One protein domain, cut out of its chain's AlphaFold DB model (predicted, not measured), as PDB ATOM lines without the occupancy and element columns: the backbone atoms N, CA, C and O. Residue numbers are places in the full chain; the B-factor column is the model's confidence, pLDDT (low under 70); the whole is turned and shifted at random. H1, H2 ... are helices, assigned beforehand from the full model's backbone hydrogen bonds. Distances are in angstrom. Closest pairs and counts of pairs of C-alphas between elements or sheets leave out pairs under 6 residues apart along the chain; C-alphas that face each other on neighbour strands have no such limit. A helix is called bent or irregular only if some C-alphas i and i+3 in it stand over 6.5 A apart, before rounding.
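Overview. This is residues 2 to 33 and 272 to 339 of the 571 residues of a protein of Desulfallas gibsoniae DSM 7213 (UniProt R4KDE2). A long helix, H4, crosses the bend of a second one, H2, as an X, while H1 lies side by side with the first arm of H2, and the short H3 sits in the turn from the second arm of H2 to H4. The group is flat, and two stretches stick out from it: residues 2 to 7, and residues 329 to 339, of which 329 to 335 belong to H4. The printed part has 100 residues with four named helices, in the order H1, H2, H3, H4, and no named strand; the class is all helix. It is loose, with a radius of gyration of the C-alphas of 16.3 A, and spans 54 by 34 by 14 A.

Arrangement. After residues 2 to 7, which stand free, comes H1, residues 8 to 26. By its hydrogen bonds H2, residues 272 to 298, was assigned as one helix, but it is bent: C-alphas 283 and 286 are 7.4 A apart, and its arms H2a, residues 272 to 283, and H2b, residues 286 to 298, stand at a steep tilt of 55 degrees. H1 and H2a touch, the same way at a shallow tilt of 12 degrees; their closest C-alphas, those of Val 15 and Ser 278, are 4.9 A apart. H1 and H2b are near each other. H2b and H3, residues 302 to 307, form a helical hairpin, with the C-alphas of Ala 296 and Gln 302 closest at 5.0 A; H1 and H3 are apart. H4, residues 309 to 335, touches H2a opposite ways at a steep tilt of 52 degrees, closest at the C-alphas of Ile 281 and Ser 320, 5.7 A. H4 touches H2b at 65 degrees, also steep, closest at the C-alphas of Ile 288 and Val 316, 6.0 A. H1, with residues 19 to 26 alone, touches H4, closest at the C-alphas of Thr 26 and Phe 313, 5.6 A. H3 and H4 touch only at the corner by their link. In H2a, H2b and H4 every O i to N i+4 pair is within hydrogen-bond range; in H1 it is 12 of 15, in H3 1 of 2.

Along the chain. H1 runs 28.1 A from C-alpha 8 at (177.703, 152.265, 142.701) to C-alpha 26. H2a is 16.6 A long, H2b 18.7 A and H3 6.5 A. H4 runs 38.2 A, ending at C-alpha 335 at (152.375, 152.441, 146.729).

Size, cuts and confidence. The C-alphas farthest apart are those of Lys 2 and Ser 300, 57.1 A. Residues 34 to 271 are not printed, and C-alphas 33 and 272 are 37.4 A apart across the cut. The links H2 to H3 and H3 to H4 are tight. Residues 2 to 6 and 333 to 339 have pLDDT under 70.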
ATOM      1  N   LYS A   2     175.596 168.963 139.513       25.47
ATOM      2  CA  LYS A   2     176.223 167.671 139.183       25.47
ATOM      3  C   LYS A   2     175.504 166.600 140.006       25.47
ATOM      4  O   LYS A   2     175.485 166.723 141.230       25.47
ATOM      5  N   GLU A   3     174.884 165.620 139.346       33.41
ATOM      6  CA  GLU A   3     174.311 164.443 140.006       33.41
ATOM      7  C   GLU A   3     175.330 163.905 141.016       33.41
ATOM      8  O   GLU A   3     176.515 163.740 140.704       33.41
ATOM      9  N   LYS A   4     174.889 163.715 142.261       39.22
ATOM     10  CA  LYS A   4     175.712 163.181 143.345       39.22
ATOM     11  C   LYS A   4     176.141 161.778 142.904       39.22
ATOM     12  O   LYS A   4     175.332 160.861 142.945       39.22
ATOM     13  N   ARG A   5     177.371 161.622 142.408       42.31
ATOM     14  CA  ARG A   5     177.886 160.317 141.972       42.31
ATOM     15  C   ARG A   5     177.864 159.369 143.169       42.31
ATOM     16  O   ARG A   5     178.623 159.554 144.120       42.31
ATOM     17  N   GLU A   6     176.945 158.409 143.157       61.12
ATOM     18  CA  GLU A   6     176.836 157.400 144.206       61.12
ATOM     19  C   GLU A   6     177.959 156.362 144.059       61.12
ATOM     20  O   GLU A   6     178.464 156.107 142.960       61.12
ATOM     21  N   TYR A   7     178.359 155.752 145.180       74.69
ATOM     22  CA  TYR A   7     179.335 154.659 145.224       74.69
ATOM     23  C   TYR A   7     178.716 153.362 144.675       74.69
ATOM     24  O   TYR A   7     178.489 152.405 145.417       74.69
ATOM     25  N   ALA A   8     178.421 153.343 143.375       81.62
ATOM     26  CA  ALA A   8     177.703 152.265 142.701       81.62
ATOM     27  C   ALA A   8     178.368 150.894 142.887       81.62
ATOM     28  O   ALA A   8     177.668 149.899 143.044       81.62
ATOM     29  N   GLY A   9     179.704 150.837 142.965       87.31
ATOM     30  CA  GLY A   9     180.427 149.594 143.248       87.31
ATOM     31  C   GLY A   9     180.021 148.919 144.564       87.31
ATOM     32  O   GLY A   9     179.906 147.696 144.607       87.31
ATOM     33  N   ILE A  10     179.719 149.692 145.616       90.25
ATOM     34  CA  ILE A  10     179.219 149.144 146.889       90.25
ATOM     35  C   ILE A  10     177.833 148.519 146.676       90.25
ATOM     36  O   ILE A  10     177.561 147.427 147.169       90.25
ATOM     37  N   ASP A  11     176.956 149.179 145.921       88.81
ATOM     38  CA  ASP A  11     175.598 148.687 145.676       88.81
ATOM     39  C   ASP A  11     175.564 147.458 144.758       88.81
ATOM     40  O   ASP A  11     174.777 146.543 145.001       88.81
ATOM     41  N   TYR A  12     176.441 147.378 143.754       90.38
ATOM     42  CA  TYR A  12     176.587 146.172 142.936       90.38
ATOM     43  C   TYR A  12     177.117 145.000 143.759       90.38
ATOM     44  O   TYR A  12     176.559 143.900 143.706       90.38
ATOM     45  N   PHE A  13     178.137 145.235 144.591       93.62
ATOM     46  CA  PHE A  13     178.674 144.181 145.442       93.62
ATOM     47  C   PHE A  13     177.660 143.699 146.482       93.62
ATOM     48  O   PHE A  13     177.638 142.514 146.778       93.62
ATOM     49  N   ARG A  14     176.748 144.548 146.980       92.69
ATOM     50  CA  ARG A  14     175.640 144.105 147.854       92.69
ATOM     51  C   ARG A  14     174.798 142.994 147.225       92.69
ATOM     52  O   ARG A  14     174.369 142.088 147.938       92.69
ATOM     53  N   VAL A  15     174.532 143.061 145.922       90.75
ATOM     54  CA  VAL A  15     173.759 142.024 145.225       90.75
ATOM     55  C   VAL A  15     174.578 140.741 145.111       90.75
ATOM     56  O   VAL A  15     174.081 139.684 145.485       90.75
ATOM     57  N   ILE A  16     175.846 140.839 144.697       93.94
ATOM     58  CA  ILE A  16     176.776 139.695 144.652       93.94
ATOM     59  C   ILE A  16     176.866 139.027 146.031       93.94
ATOM     60  O   ILE A  16     176.697 137.817 146.162       93.94
ATOM     61  N   ALA A  17     177.048 139.834 147.072       94.44
ATOM     62  CA  ALA A  17     177.117 139.405 148.455       94.44
ATOM     63  C   ALA A  17     175.839 138.680 148.896       94.44
ATOM     64  O   ALA A  17     175.935 137.655 149.558       94.44
ATOM     65  N   ALA A  18     174.651 139.143 148.490       93.25
ATOM     66  CA  ALA A  18     173.394 138.468 148.816       93.25
ATOM     67  C   ALA A  18     173.329 137.040 148.245       93.25
ATOM     68  O   ALA A  18     172.899 136.133 148.950       93.25
ATOM     69  N   PHE A  19     173.812 136.817 147.019       93.81
ATOM     70  CA  PHE A  19     173.901 135.468 146.445       93.81
ATOM     71  C   PHE A  19     175.002 134.621 147.095       93.81
ATOM     72  O   PHE A  19     174.791 133.435 147.332       93.81
ATOM     73  N   LEU A  20     176.134 135.223 147.467       95.06
ATOM     74  CA  LEU A  20     177.167 134.545 148.257       95.06
ATOM     75  C   LEU A  20     176.672 134.155 149.664       95.06
ATOM     76  O   LEU A  20     177.151 133.179 150.222       95.06
ATOM     77  N   VAL A  21     175.688 134.847 150.256       93.62
ATOM     78  CA  VAL A  21     175.047 134.343 151.491       93.62
ATOM     79  C   VAL A  21     174.317 133.028 151.224       93.62
ATOM     80  O   VAL A  21     174.403 132.112 152.037       93.62
ATOM     81  N   ILE A  22     173.637 132.900 150.082       94.44
ATOM     82  CA  ILE A  22     172.910 131.673 149.730       94.44
ATOM     83  C   ILE A  22     173.882 130.494 149.623       94.44
ATOM     84  O   ILE A  22     173.558 129.407 150.104       94.44
ATOM     85  N   THR A  23     175.088 130.698 149.076       93.94
ATOM     86  CA  THR A  23     176.089 129.621 148.984       93.94
ATOM     87  C   THR A  23     176.480 129.091 150.366       93.94
ATOM     88  O   THR A  23     176.643 127.887 150.512       93.94
ATOM     89  N   ILE A  24     176.542 129.943 151.403       90.38
ATOM     90  CA  ILE A  24     176.869 129.530 152.787       90.38
ATOM     91  C   ILE A  24     175.865 128.503 153.336       90.38
ATOM     92  O   ILE A  24     176.251 127.648 154.129       90.38
ATOM     93  N   TYR A  25     174.591 128.590 152.943       90.38
ATOM     94  CA  TYR A  25     173.515 127.747 153.485       90.38
ATOM     95  C   TYR A  25     173.069 126.614 152.555       90.38
ATOM     96  O   TYR A  25     172.310 125.746 152.982       90.38
ATOM     97  N   THR A  26     173.516 126.627 151.299       91.81
ATOM     98  CA  THR A  26     173.183 125.605 150.292       91.81
ATOM     99  C   THR A  26     174.363 124.705 149.941       91.81
ATOM    100  O   THR A  26     174.128 123.632 149.398       91.81
ATOM    101  N   SER A  27     175.601 125.102 150.270       92.69
ATOM    102  CA  SER A  27     176.821 124.334 149.979       92.69
ATOM    103  C   SER A  27     176.851 123.817 148.533       92.69
ATOM    104  O   SER A  27     176.850 122.606 148.304       92.69
ATOM    105  N   PRO A  28     176.828 124.728 147.541       92.88
ATOM    106  CA  PRO A  28     176.538 124.428 146.137       92.88
ATOM    107  C   PRO A  28     177.514 123.469 145.462       92.88
ATOM    108  O   PRO A  28     177.204 122.968 144.388       92.88
ATOM    109  N   LEU A  29     178.710 123.276 146.020       93.56
ATOM    110  CA  LEU A  29     179.740 122.420 145.440       93.56
ATOM    111  C   LEU A  29     179.959 121.153 146.266       93.56
ATOM    112  O   LEU A  29     180.805 120.344 145.895       93.56
ATOM    113  N   SER A  30     179.201 120.947 147.347       91.56
ATOM    114  CA  SER A  30     179.359 119.788 148.237       91.56
ATOM    115  C   SER A  30     179.191 118.452 147.514       91.56
ATOM    116  O   SER A  30     179.915 117.508 147.804       91.56
ATOM    117  N   SER A  31     178.314 118.380 146.508       88.94
ATOM    118  CA  SER A  31     178.143 117.176 145.682       88.94
ATOM    119  C   SER A  31     179.186 117.027 144.563       88.94
ATOM    120  O   SER A  31     179.134 116.049 143.823       88.94
ATOM    121  N   VAL A  32     180.076 118.008 144.373       90.44
ATOM    122  CA  VAL A  32     181.084 118.033 143.296       90.44
ATOM    123  C   VAL A  32     182.489 117.861 143.866       90.44
ATOM    124  O   VAL A  32     183.240 116.997 143.422       90.44
ATOM    125  N   ASN A  33     182.864 118.708 144.825       93.88
ATOM    126  CA  ASN A  33     184.168 118.693 145.469       93.88
ATOM    127  C   ASN A  33     184.094 119.421 146.821       93.88
ATOM    128  O   ASN A  33     183.855 120.629 146.872       93.88
ATOM    129  N   GLN A 272     168.788 152.932 145.465       72.44
ATOM    130  CA  GLN A 272     167.992 152.353 146.552       72.44
ATOM    131  C   GLN A 272     167.413 150.971 146.209       72.44
ATOM    132  O   GLN A 272     167.261 150.132 147.095       72.44
ATOM    133  N   ILE A 273     167.124 150.725 144.929       77.56
ATOM    134  CA  ILE A 273     166.591 149.456 144.433       77.56
ATOM    135  C   ILE A 273     167.563 148.309 144.727       77.56
ATOM    136  O   ILE A 273     167.154 147.340 145.356       77.56
ATOM    137  N   LEU A 274     168.843 148.427 144.358       82.25
ATOM    138  CA  LEU A 274     169.838 147.364 144.561       82.25
ATOM    139  C   LEU A 274     170.048 147.060 146.049       82.25
ATOM    140  O   LEU A 274     170.124 145.897 146.447       82.25
ATOM    141  N   ARG A 275     170.051 148.104 146.892       83.56
ATOM    142  CA  ARG A 275     170.144 147.964 148.355       83.56
ATOM    143  C   ARG A 275     168.960 147.194 148.933       83.56
ATOM    144  O   ARG A 275     169.160 146.295 149.748       83.56
ATOM    145  N   ASN A 276     167.746 147.536 148.502       84.81
ATOM    146  CA  ASN A 276     166.527 146.861 148.940       84.81
ATOM    147  C   ASN A 276     166.487 145.408 148.452       84.81
ATOM    148  O   ASN A 276     166.158 144.527 149.238       84.81
ATOM    149  N   LEU A 277     166.863 145.153 147.193       87.19
ATOM    150  CA  LEU A 277     166.914 143.805 146.620       87.19
ATOM    151  C   LEU A 277     167.867 142.899 147.406       87.19
ATOM    152  O   LEU A 277     167.464 141.827 147.842       87.19
ATOM    153  N   SER A 278     169.102 143.351 147.643       90.81
ATOM    154  CA  SER A 278     170.103 142.604 148.416       90.81
ATOM    155  C   SER A 278     169.600 142.243 149.820       90.81
ATOM    156  O   SER A 278     169.675 141.087 150.232       90.81
ATOM    157  N   MET A 279     169.020 143.215 150.532       89.94
ATOM    158  CA  MET A 279     168.477 143.001 151.875       89.94
ATOM    159  C   MET A 279     167.284 142.038 151.873       89.94
ATOM    160  O   MET A 279     167.187 141.195 152.758       89.94
ATOM    161  N   MET A 280     166.391 142.132 150.887       90.88
ATOM    162  CA  MET A 280     165.259 141.214 150.776       90.88
ATOM    163  C   MET A 280     165.705 139.786 150.471       90.88
ATOM    164  O   MET A 280     165.255 138.878 151.159       90.88
ATOM    165  N   ILE A 281     166.627 139.589 149.522       93.19
ATOM    166  CA  ILE A 281     167.200 138.267 149.224       93.19
ATOM    167  C   ILE A 281     167.815 137.668 150.493       93.19
ATOM    168  O   ILE A 281     167.524 136.528 150.852       93.19
ATOM    169  N   TYR A 282     168.602 138.462 151.223       92.50
ATOM    170  CA  TYR A 282     169.166 138.049 152.502       92.50
ATOM    171  C   TYR A 282     168.092 137.617 153.516       92.50
ATOM    172  O   TYR A 282     168.276 136.610 154.188       92.50
ATOM    173  N   LEU A 283     166.962 138.321 153.612       92.88
ATOM    174  CA  LEU A 283     165.916 137.987 154.582       92.88
ATOM    175  C   LEU A 283     165.063 136.783 154.193       92.88
ATOM    176  O   LEU A 283     164.568 136.109 155.090       92.88
ATOM    177  N   ILE A 284     164.834 136.532 152.903       94.06
ATOM    178  CA  ILE A 284     163.866 135.515 152.462       94.06
ATOM    179  C   ILE A 284     164.506 134.196 152.030       94.06
ATOM    180  O   ILE A 284     163.804 133.187 152.008       94.06
ATOM    181  N   HIS A 285     165.802 134.166 151.684       94.88
ATOM    182  CA  HIS A 285     166.423 132.956 151.127       94.88
ATOM    183  C   HIS A 285     166.242 131.694 151.998       94.88
ATOM    184  O   HIS A 285     165.985 130.637 151.427       94.88
ATOM    185  N   PRO A 286     166.250 131.744 153.344       94.62
ATOM    186  CA  PRO A 286     165.984 130.573 154.177       94.62
ATOM    187  C   PRO A 286     164.551 130.060 154.080       94.62
ATOM    188  O   PRO A 286     164.338 128.850 154.071       94.62
ATOM    189  N   LEU A 287     163.564 130.952 153.949       94.12
ATOM    190  CA  LEU A 287     162.187 130.542 153.662       94.12
ATOM    191  C   LEU A 287     162.092 129.871 152.298       94.12
ATOM    192  O   LEU A 287     161.373 128.888 152.158       94.12
ATOM    193  N   ILE A 288     162.840 130.363 151.310       95.62
ATOM    194  CA  ILE A 288     162.915 129.736 149.989       95.62
ATOM    195  C   ILE A 288     163.563 128.348 150.073       95.62
ATOM    196  O   ILE A 288     163.072 127.427 149.429       95.62
ATOM    197  N   ILE A 289     164.587 128.149 150.911       93.75
ATOM    198  CA  ILE A 289     165.165 126.818 151.175       93.75
ATOM    199  C   ILE A 289     164.099 125.873 151.751       93.75
ATOM    200  O   ILE A 289     163.931 124.758 151.255       93.75
ATOM    201  N   VAL A 290     163.354 126.309 152.773       92.81
ATOM    202  CA  VAL A 290     162.273 125.509 153.380       92.81
ATOM    203  C   VAL A 290     161.170 125.212 152.359       92.81
ATOM    204  O   VAL A 290     160.715 124.073 152.258       92.81
ATOM    205  N   PHE A 291     160.783 126.208 151.561       93.69
ATOM    206  CA  PHE A 291     159.781 126.076 150.510       93.69
ATOM    207  C   PHE A 291     160.201 125.066 149.437       93.69
ATOM    208  O   PHE A 291     159.434 124.154 149.136       93.69
ATOM    209  N   ILE A 292     161.425 125.168 148.907       93.56
ATOM    210  CA  ILE A 292     161.948 124.236 147.897       93.56
ATOM    211  C   ILE A 292     161.994 122.814 148.453       93.56
ATOM    212  O   ILE A 292     161.567 121.889 147.766       93.56
ATOM    213  N   ARG A 293     162.431 122.625 149.707       91.25
ATOM    214  CA  ARG A 293     162.398 121.305 150.359       91.25
ATOM    215  C   ARG A 293     160.974 120.753 150.472       91.25
ATOM    216  O   ARG A 293     160.756 119.577 150.191       91.25
ATOM    217  N   GLY A 294     160.009 121.593 150.846       91.31
ATOM    218  CA  GLY A 294     158.594 121.222 150.916       91.31
ATOM    219  C   GLY A 294     158.030 120.801 149.557       91.31
ATOM    220  O   GLY A 294     157.466 119.716 149.434       91.31
ATOM    221  N   VAL A 295     158.248 121.614 148.520       92.25
ATOM    222  CA  VAL A 295     157.802 121.335 147.146       92.25
ATOM    223  C   VAL A 295     158.455 120.070 146.598       92.25
ATOM    224  O   VAL A 295     157.749 119.199 146.099       92.25
ATOM    225  N   ALA A 296     159.773 119.920 146.755       92.50
ATOM    226  CA  ALA A 296     160.512 118.739 146.314       92.50
ATOM    227  C   ALA A 296     159.977 117.448 146.948       92.50
ATOM    228  O   ALA A 296     159.945 116.412 146.285       92.50
ATOM    229  N   LYS A 297     159.516 117.517 148.206       91.50
ATOM    230  CA  LYS A 297     158.884 116.388 148.893       91.50
ATOM    231  C   LYS A 297     157.527 116.016 148.293       91.50
ATOM    232  O   LYS A 297     157.244 114.832 148.165       91.50
ATOM    233  N   VAL A 298     156.715 117.003 147.921       93.88
ATOM    234  CA  VAL A 298     155.379 116.787 147.337       93.88
ATOM    235  C   VAL A 298     155.471 116.204 145.927       93.88
ATOM    236  O   VAL A 298     154.740 115.276 145.600       93.88
ATOM    237  N   ILE A 299     156.391 116.710 145.103       93.56
ATOM    238  CA  ILE A 299     156.536 116.289 143.698       93.56
ATOM    239  C   ILE A 299     157.525 115.127 143.502       93.56
ATOM    240  O   ILE A 299     157.820 114.763 142.369       93.56
ATOM    241  N   SER A 300     158.052 114.555 144.590       92.75
ATOM    242  CA  SER A 300     159.024 113.448 144.578       92.75
ATOM    243  C   SER A 300     160.317 113.716 143.777       92.75
ATOM    244  O   SER A 300     160.902 112.805 143.196       92.75
ATOM    245  N   LEU A 301     160.789 114.970 143.754       92.62
ATOM    246  CA  LEU A 301     162.037 115.393 143.087       92.62
ATOM    247  C   LEU A 301     163.166 115.713 144.082       92.62
ATOM    248  O   LEU A 301     164.022 116.557 143.812       92.62
ATOM    249  N   GLN A 302     163.200 115.050 145.240       91.62
ATOM    250  CA  GLN A 302     164.200 115.298 146.288       91.62
ATOM    251  C   GLN A 302     165.633 115.083 145.778       91.62
ATOM    252  O   GLN A 302     166.491 115.930 146.011       91.62
ATOM    253  N   ARG A 303     165.874 114.030 144.983       86.44
ATOM    254  CA  ARG A 303     167.205 113.748 144.408       86.44
ATOM    255  C   ARG A 303     167.752 114.887 143.549       86.44
ATOM    256  O   ARG A 303     168.951 115.133 143.530       86.44
ATOM    257  N   LEU A 304     166.874 115.589 142.836       88.31
ATOM    258  CA  LEU A 304     167.271 116.689 141.961       88.31
ATOM    259  C   LEU A 304     167.333 118.026 142.710       88.31
ATOM    260  O   LEU A 304     168.258 118.796 142.495       88.31
ATOM    261  N   LEU A 305     166.347 118.322 143.561       87.94
ATOM    262  CA  LEU A 305     166.194 119.645 144.181       87.94
ATOM    263  C   LEU A 305     166.823 119.766 145.574       87.94
ATOM    264  O   LEU A 305     166.956 120.884 146.068       87.94
ATOM    265  N   ILE A 306     167.173 118.654 146.228       87.12
ATOM    266  CA  ILE A 306     167.779 118.624 147.567       87.12
ATOM    267  C   ILE A 306     169.182 118.017 147.498       87.12
ATOM    268  O   ILE A 306     170.124 118.670 147.935       87.12
ATOM    269  N   ASP A 307     169.326 116.818 146.925       86.62
ATOM    270  CA  ASP A 307     170.598 116.076 146.986       86.62
ATOM    271  C   ASP A 307     171.645 116.618 145.996       86.62
ATOM    272  O   ASP A 307     172.844 116.614 146.276       86.62
ATOM    273  N   ASN A 308     171.210 117.139 144.844       90.94
ATOM    274  CA  ASN A 308     172.100 117.849 143.931       90.94
ATOM    275  C   ASN A 308     172.319 119.287 144.420       90.94
ATOM    276  O   ASN A 308     171.489 120.175 144.205       90.94
ATOM    277  N   SER A 309     173.461 119.512 145.066       91.88
ATOM    278  CA  SER A 309     173.782 120.785 145.713       91.88
ATOM    279  C   SER A 309     173.844 121.981 144.752       91.88
ATOM    280  O   SER A 309     173.365 123.070 145.083       91.88
ATOM    281  N   VAL A 310     174.329 121.773 143.522       93.19
ATOM    282  CA  VAL A 310     174.382 122.813 142.482       93.19
ATOM    283  C   VAL A 310     172.968 123.227 142.080       93.19
ATOM    284  O   VAL A 310     172.647 124.417 142.039       93.19
ATOM    285  N   VAL A 311     172.102 122.248 141.805       93.00
ATOM    286  CA  VAL A 311     170.708 122.502 141.417       93.00
ATOM    287  C   VAL A 311     169.933 123.133 142.572       93.00
ATOM    288  O   VAL A 311     169.181 124.082 142.343       93.00
ATOM    289  N   ASN A 312     170.157 122.677 143.809       93.50
ATOM    290  CA  ASN A 312     169.566 123.279 145.001       93.50
ATOM    291  C   ASN A 312     169.916 124.772 145.100       93.50
ATOM    292  O   ASN A 312     169.018 125.607 145.218       93.50
ATOM    293  N   PHE A 313     171.198 125.124 144.976       95.19
ATOM    294  CA  PHE A 313     171.639 126.517 145.002       95.19
ATOM    295  C   PHE A 313     171.012 127.355 143.887       95.19
ATOM    296  O   PHE A 313     170.477 128.430 144.167       95.19
ATOM    297  N   LEU A 314     171.035 126.873 142.638       95.19
ATOM    298  CA  LEU A 314     170.454 127.596 141.502       95.19
ATOM    299  C   LEU A 314     168.951 127.831 141.696       95.19
ATOM    300  O   LEU A 314     168.468 128.941 141.465       95.19
ATOM    301  N   ALA A 315     168.227 126.819 142.180       94.62
ATOM    302  CA  ALA A 315     166.808 126.929 142.489       94.62
ATOM    303  C   ALA A 315     166.555 127.956 143.602       94.62
ATOM    304  O   ALA A 315     165.727 128.853 143.432       94.62
ATOM    305  N   VAL A 316     167.297 127.894 144.715       96.25
ATOM    306  CA  VAL A 316     167.152 128.842 145.833       96.25
ATOM    307  C   VAL A 316     167.481 130.267 145.389       96.25
ATOM    308  O   VAL A 316     166.731 131.191 145.711       96.25
ATOM    309  N   ALA A 317     168.555 130.460 144.625       95.50
ATOM    310  CA  ALA A 317     168.976 131.759 144.110       95.50
ATOM    311  C   ALA A 317     167.921 132.372 143.179       95.50
ATOM    312  O   ALA A 317     167.503 133.517 143.379       95.50
ATOM    313  N   LEU A 318     167.442 131.597 142.202       95.81
ATOM    314  CA  LEU A 318     166.439 132.040 141.241       95.81
ATOM    315  C   LEU A 318     165.095 132.332 141.919       95.81
ATOM    316  O   LEU A 318     164.533 133.410 141.727       95.81
ATOM    317  N   CYS A 319     164.599 131.421 142.759       95.88
ATOM    318  CA  CYS A 319     163.343 131.614 143.482       95.88
ATOM    319  C   CYS A 319     163.415 132.806 144.445       95.88
ATOM    320  O   CYS A 319     162.457 133.570 144.527       95.88
ATOM    321  N   SER A 320     164.552 133.026 145.117       95.81
ATOM    322  CA  SER A 320     164.753 134.200 145.984       95.81
ATOM    323  C   SER A 320     164.738 135.505 145.190       95.81
ATOM    324  O   SER A 320     164.129 136.489 145.621       95.81
ATOM    325  N   PHE A 321     165.355 135.522 144.007       94.19
ATOM    326  CA  PHE A 321     165.312 136.682 143.122       94.19
ATOM    327  C   PHE A 321     163.885 136.961 142.624       94.19
ATOM    328  O   PHE A 321     163.397 138.084 142.762       94.19
ATOM    329  N   ILE A 322     163.183 135.938 142.125       94.50
ATOM    330  CA  ILE A 322     161.800 136.054 141.635       94.50
ATOM    331  C   ILE A 322     160.859 136.514 142.754       94.50
ATOM    332  O   ILE A 322     160.105 137.468 142.560       94.50
ATOM    333  N   ALA A 323     160.925 135.895 143.935       93.88
ATOM    334  CA  ALA A 323     160.102 136.264 145.085       93.88
ATOM    335  C   ALA A 323     160.350 137.717 145.507       93.88
ATOM    336  O   ALA A 323     159.405 138.479 145.712       93.88
ATOM    337  N   THR A 324     161.617 138.140 145.553       92.62
ATOM    338  CA  THR A 324     161.972 139.532 145.849       92.62
ATOM    339  C   THR A 324     161.383 140.495 144.813       92.62
ATOM    340  O   THR A 324     160.797 141.515 145.178       92.62
ATOM    341  N   MET A 325     161.488 140.174 143.520       90.19
ATOM    342  CA  MET A 325     160.931 140.995 142.440       90.19
ATOM    343  C   MET A 325     159.399 141.052 142.479       90.19
ATOM    344  O   MET A 325     158.818 142.119 142.253       90.19
ATOM    345  N   ALA A 326     158.738 139.944 142.816       90.00
ATOM    346  CA  ALA A 326     157.291 139.874 142.991       90.00
ATOM    347  C   ALA A 326     156.828 140.741 144.170       90.00
ATOM    348  O   ALA A 326     155.930 141.567 144.001       90.00
ATOM    349  N   ILE A 327     157.488 140.636 145.331       87.62
ATOM    350  CA  ILE A 327     157.185 141.463 146.509       87.62
ATOM    351  C   ILE A 327     157.431 142.942 146.199       87.62
ATOM    352  O   ILE A 327     156.564 143.777 146.451       87.62
ATOM    353  N   ALA A 328     158.567 143.283 145.586       85.00
ATOM    354  CA  ALA A 328     158.869 144.658 145.193       85.00
ATOM    355  C   ALA A 328     157.816 145.221 144.223       85.00
ATOM    356  O   ALA A 328     157.397 146.372 144.359       85.00
ATOM    357  N   SER A 329     157.345 144.413 143.271       84.19
ATOM    358  CA  SER A 329     156.300 144.800 142.317       84.19
ATOM    359  C   SER A 329     154.936 144.969 142.990       84.19
ATOM    360  O   SER A 329     154.235 145.941 142.710       84.19
ATOM    361  N   ALA A 330     154.571 144.076 143.913       83.00
ATOM    362  CA  ALA A 330     153.334 144.159 144.686       83.00
ATOM    363  C   ALA A 330     153.313 145.405 145.587       83.00
ATOM    364  O   ALA A 330     152.336 146.157 145.585       83.00
ATOM    365  N   LEU A 331     154.421 145.684 146.280       78.62
ATOM    366  CA  LEU A 331     154.583 146.889 147.097       78.62
ATOM    367  C   LEU A 331     154.554 148.161 146.243       78.62
ATOM    368  O   LEU A 331     153.913 149.132 146.632       78.62
ATOM    369  N   ARG A 332     155.162 148.159 145.047       71.44
ATOM    370  CA  ARG A 332     155.068 149.287 144.098       71.44
ATOM    371  C   ARG A 332     153.651 149.505 143.579       71.44
ATOM    372  O   ARG A 332     153.234 150.649 143.466       71.44
ATOM    373  N   ARG A 333     152.895 148.441 143.283       66.69
ATOM    374  CA  ARG A 333     151.478 148.547 142.884       66.69
ATOM    375  C   ARG A 333     150.622 149.126 144.010       66.69
ATOM    376  O   ARG A 333     149.774 149.968 143.739       66.69
ATOM    377  N   LYS A 334     150.888 148.736 145.262       56.97
ATOM    378  CA  LYS A 334     150.200 149.266 146.450       56.97
ATOM    379  C   LYS A 334     150.576 150.730 146.729       56.97
ATOM    380  O   LYS A 334     149.698 151.540 147.006       56.97
ATOM    381  N   ASN A 335     151.853 151.082 146.552       49.41
ATOM    382  CA  ASN A 335     152.375 152.441 146.729       49.41
ATOM    383  C   ASN A 335     152.155 153.362 145.523       49.41
ATOM    384  O   ASN A 335     152.352 154.560 145.652       49.41
ATOM    385  N   LYS A 336     151.671 152.868 144.375       45.88
ATOM    386  CA  LYS A 336     151.267 153.721 143.240       45.88
ATOM    387  C   LYS A 336     150.116 154.683 143.596       45.88
ATOM    388  O   LYS A 336     149.823 155.577 142.817       45.88
ATOM    389  N   LYS A 337     149.486 154.504 144.767       42.72
ATOM    390  CA  LYS A 337     148.489 155.413 145.354       42.72
ATOM    391  C   LYS A 337     149.075 156.523 146.243       42.72
ATOM    392  O   LYS A 337     148.309 157.355 146.716       42.72
ATOM    393  N   GLN A 338     150.387 156.565 146.486       35.75
ATOM    394  CA  GLN A 338     151.027 157.650 147.237       35.75
ATOM    395  C   GLN A 338     152.355 158.053 146.579       35.75
ATOM    396  O   GLN A 338     153.242 157.209 146.444       35.75
ATOM    397  N   PRO A 339     152.527 159.325 146.182       39.06
ATOM    398  CA  PRO A 339     153.810 159.801 145.690       39.06
ATOM    399  C   PRO A 339     154.835 159.682 146.826       39.06
ATOM    400  O   PRO A 339     154.611 160.157 147.941       39.06
TER     401      PRO A 339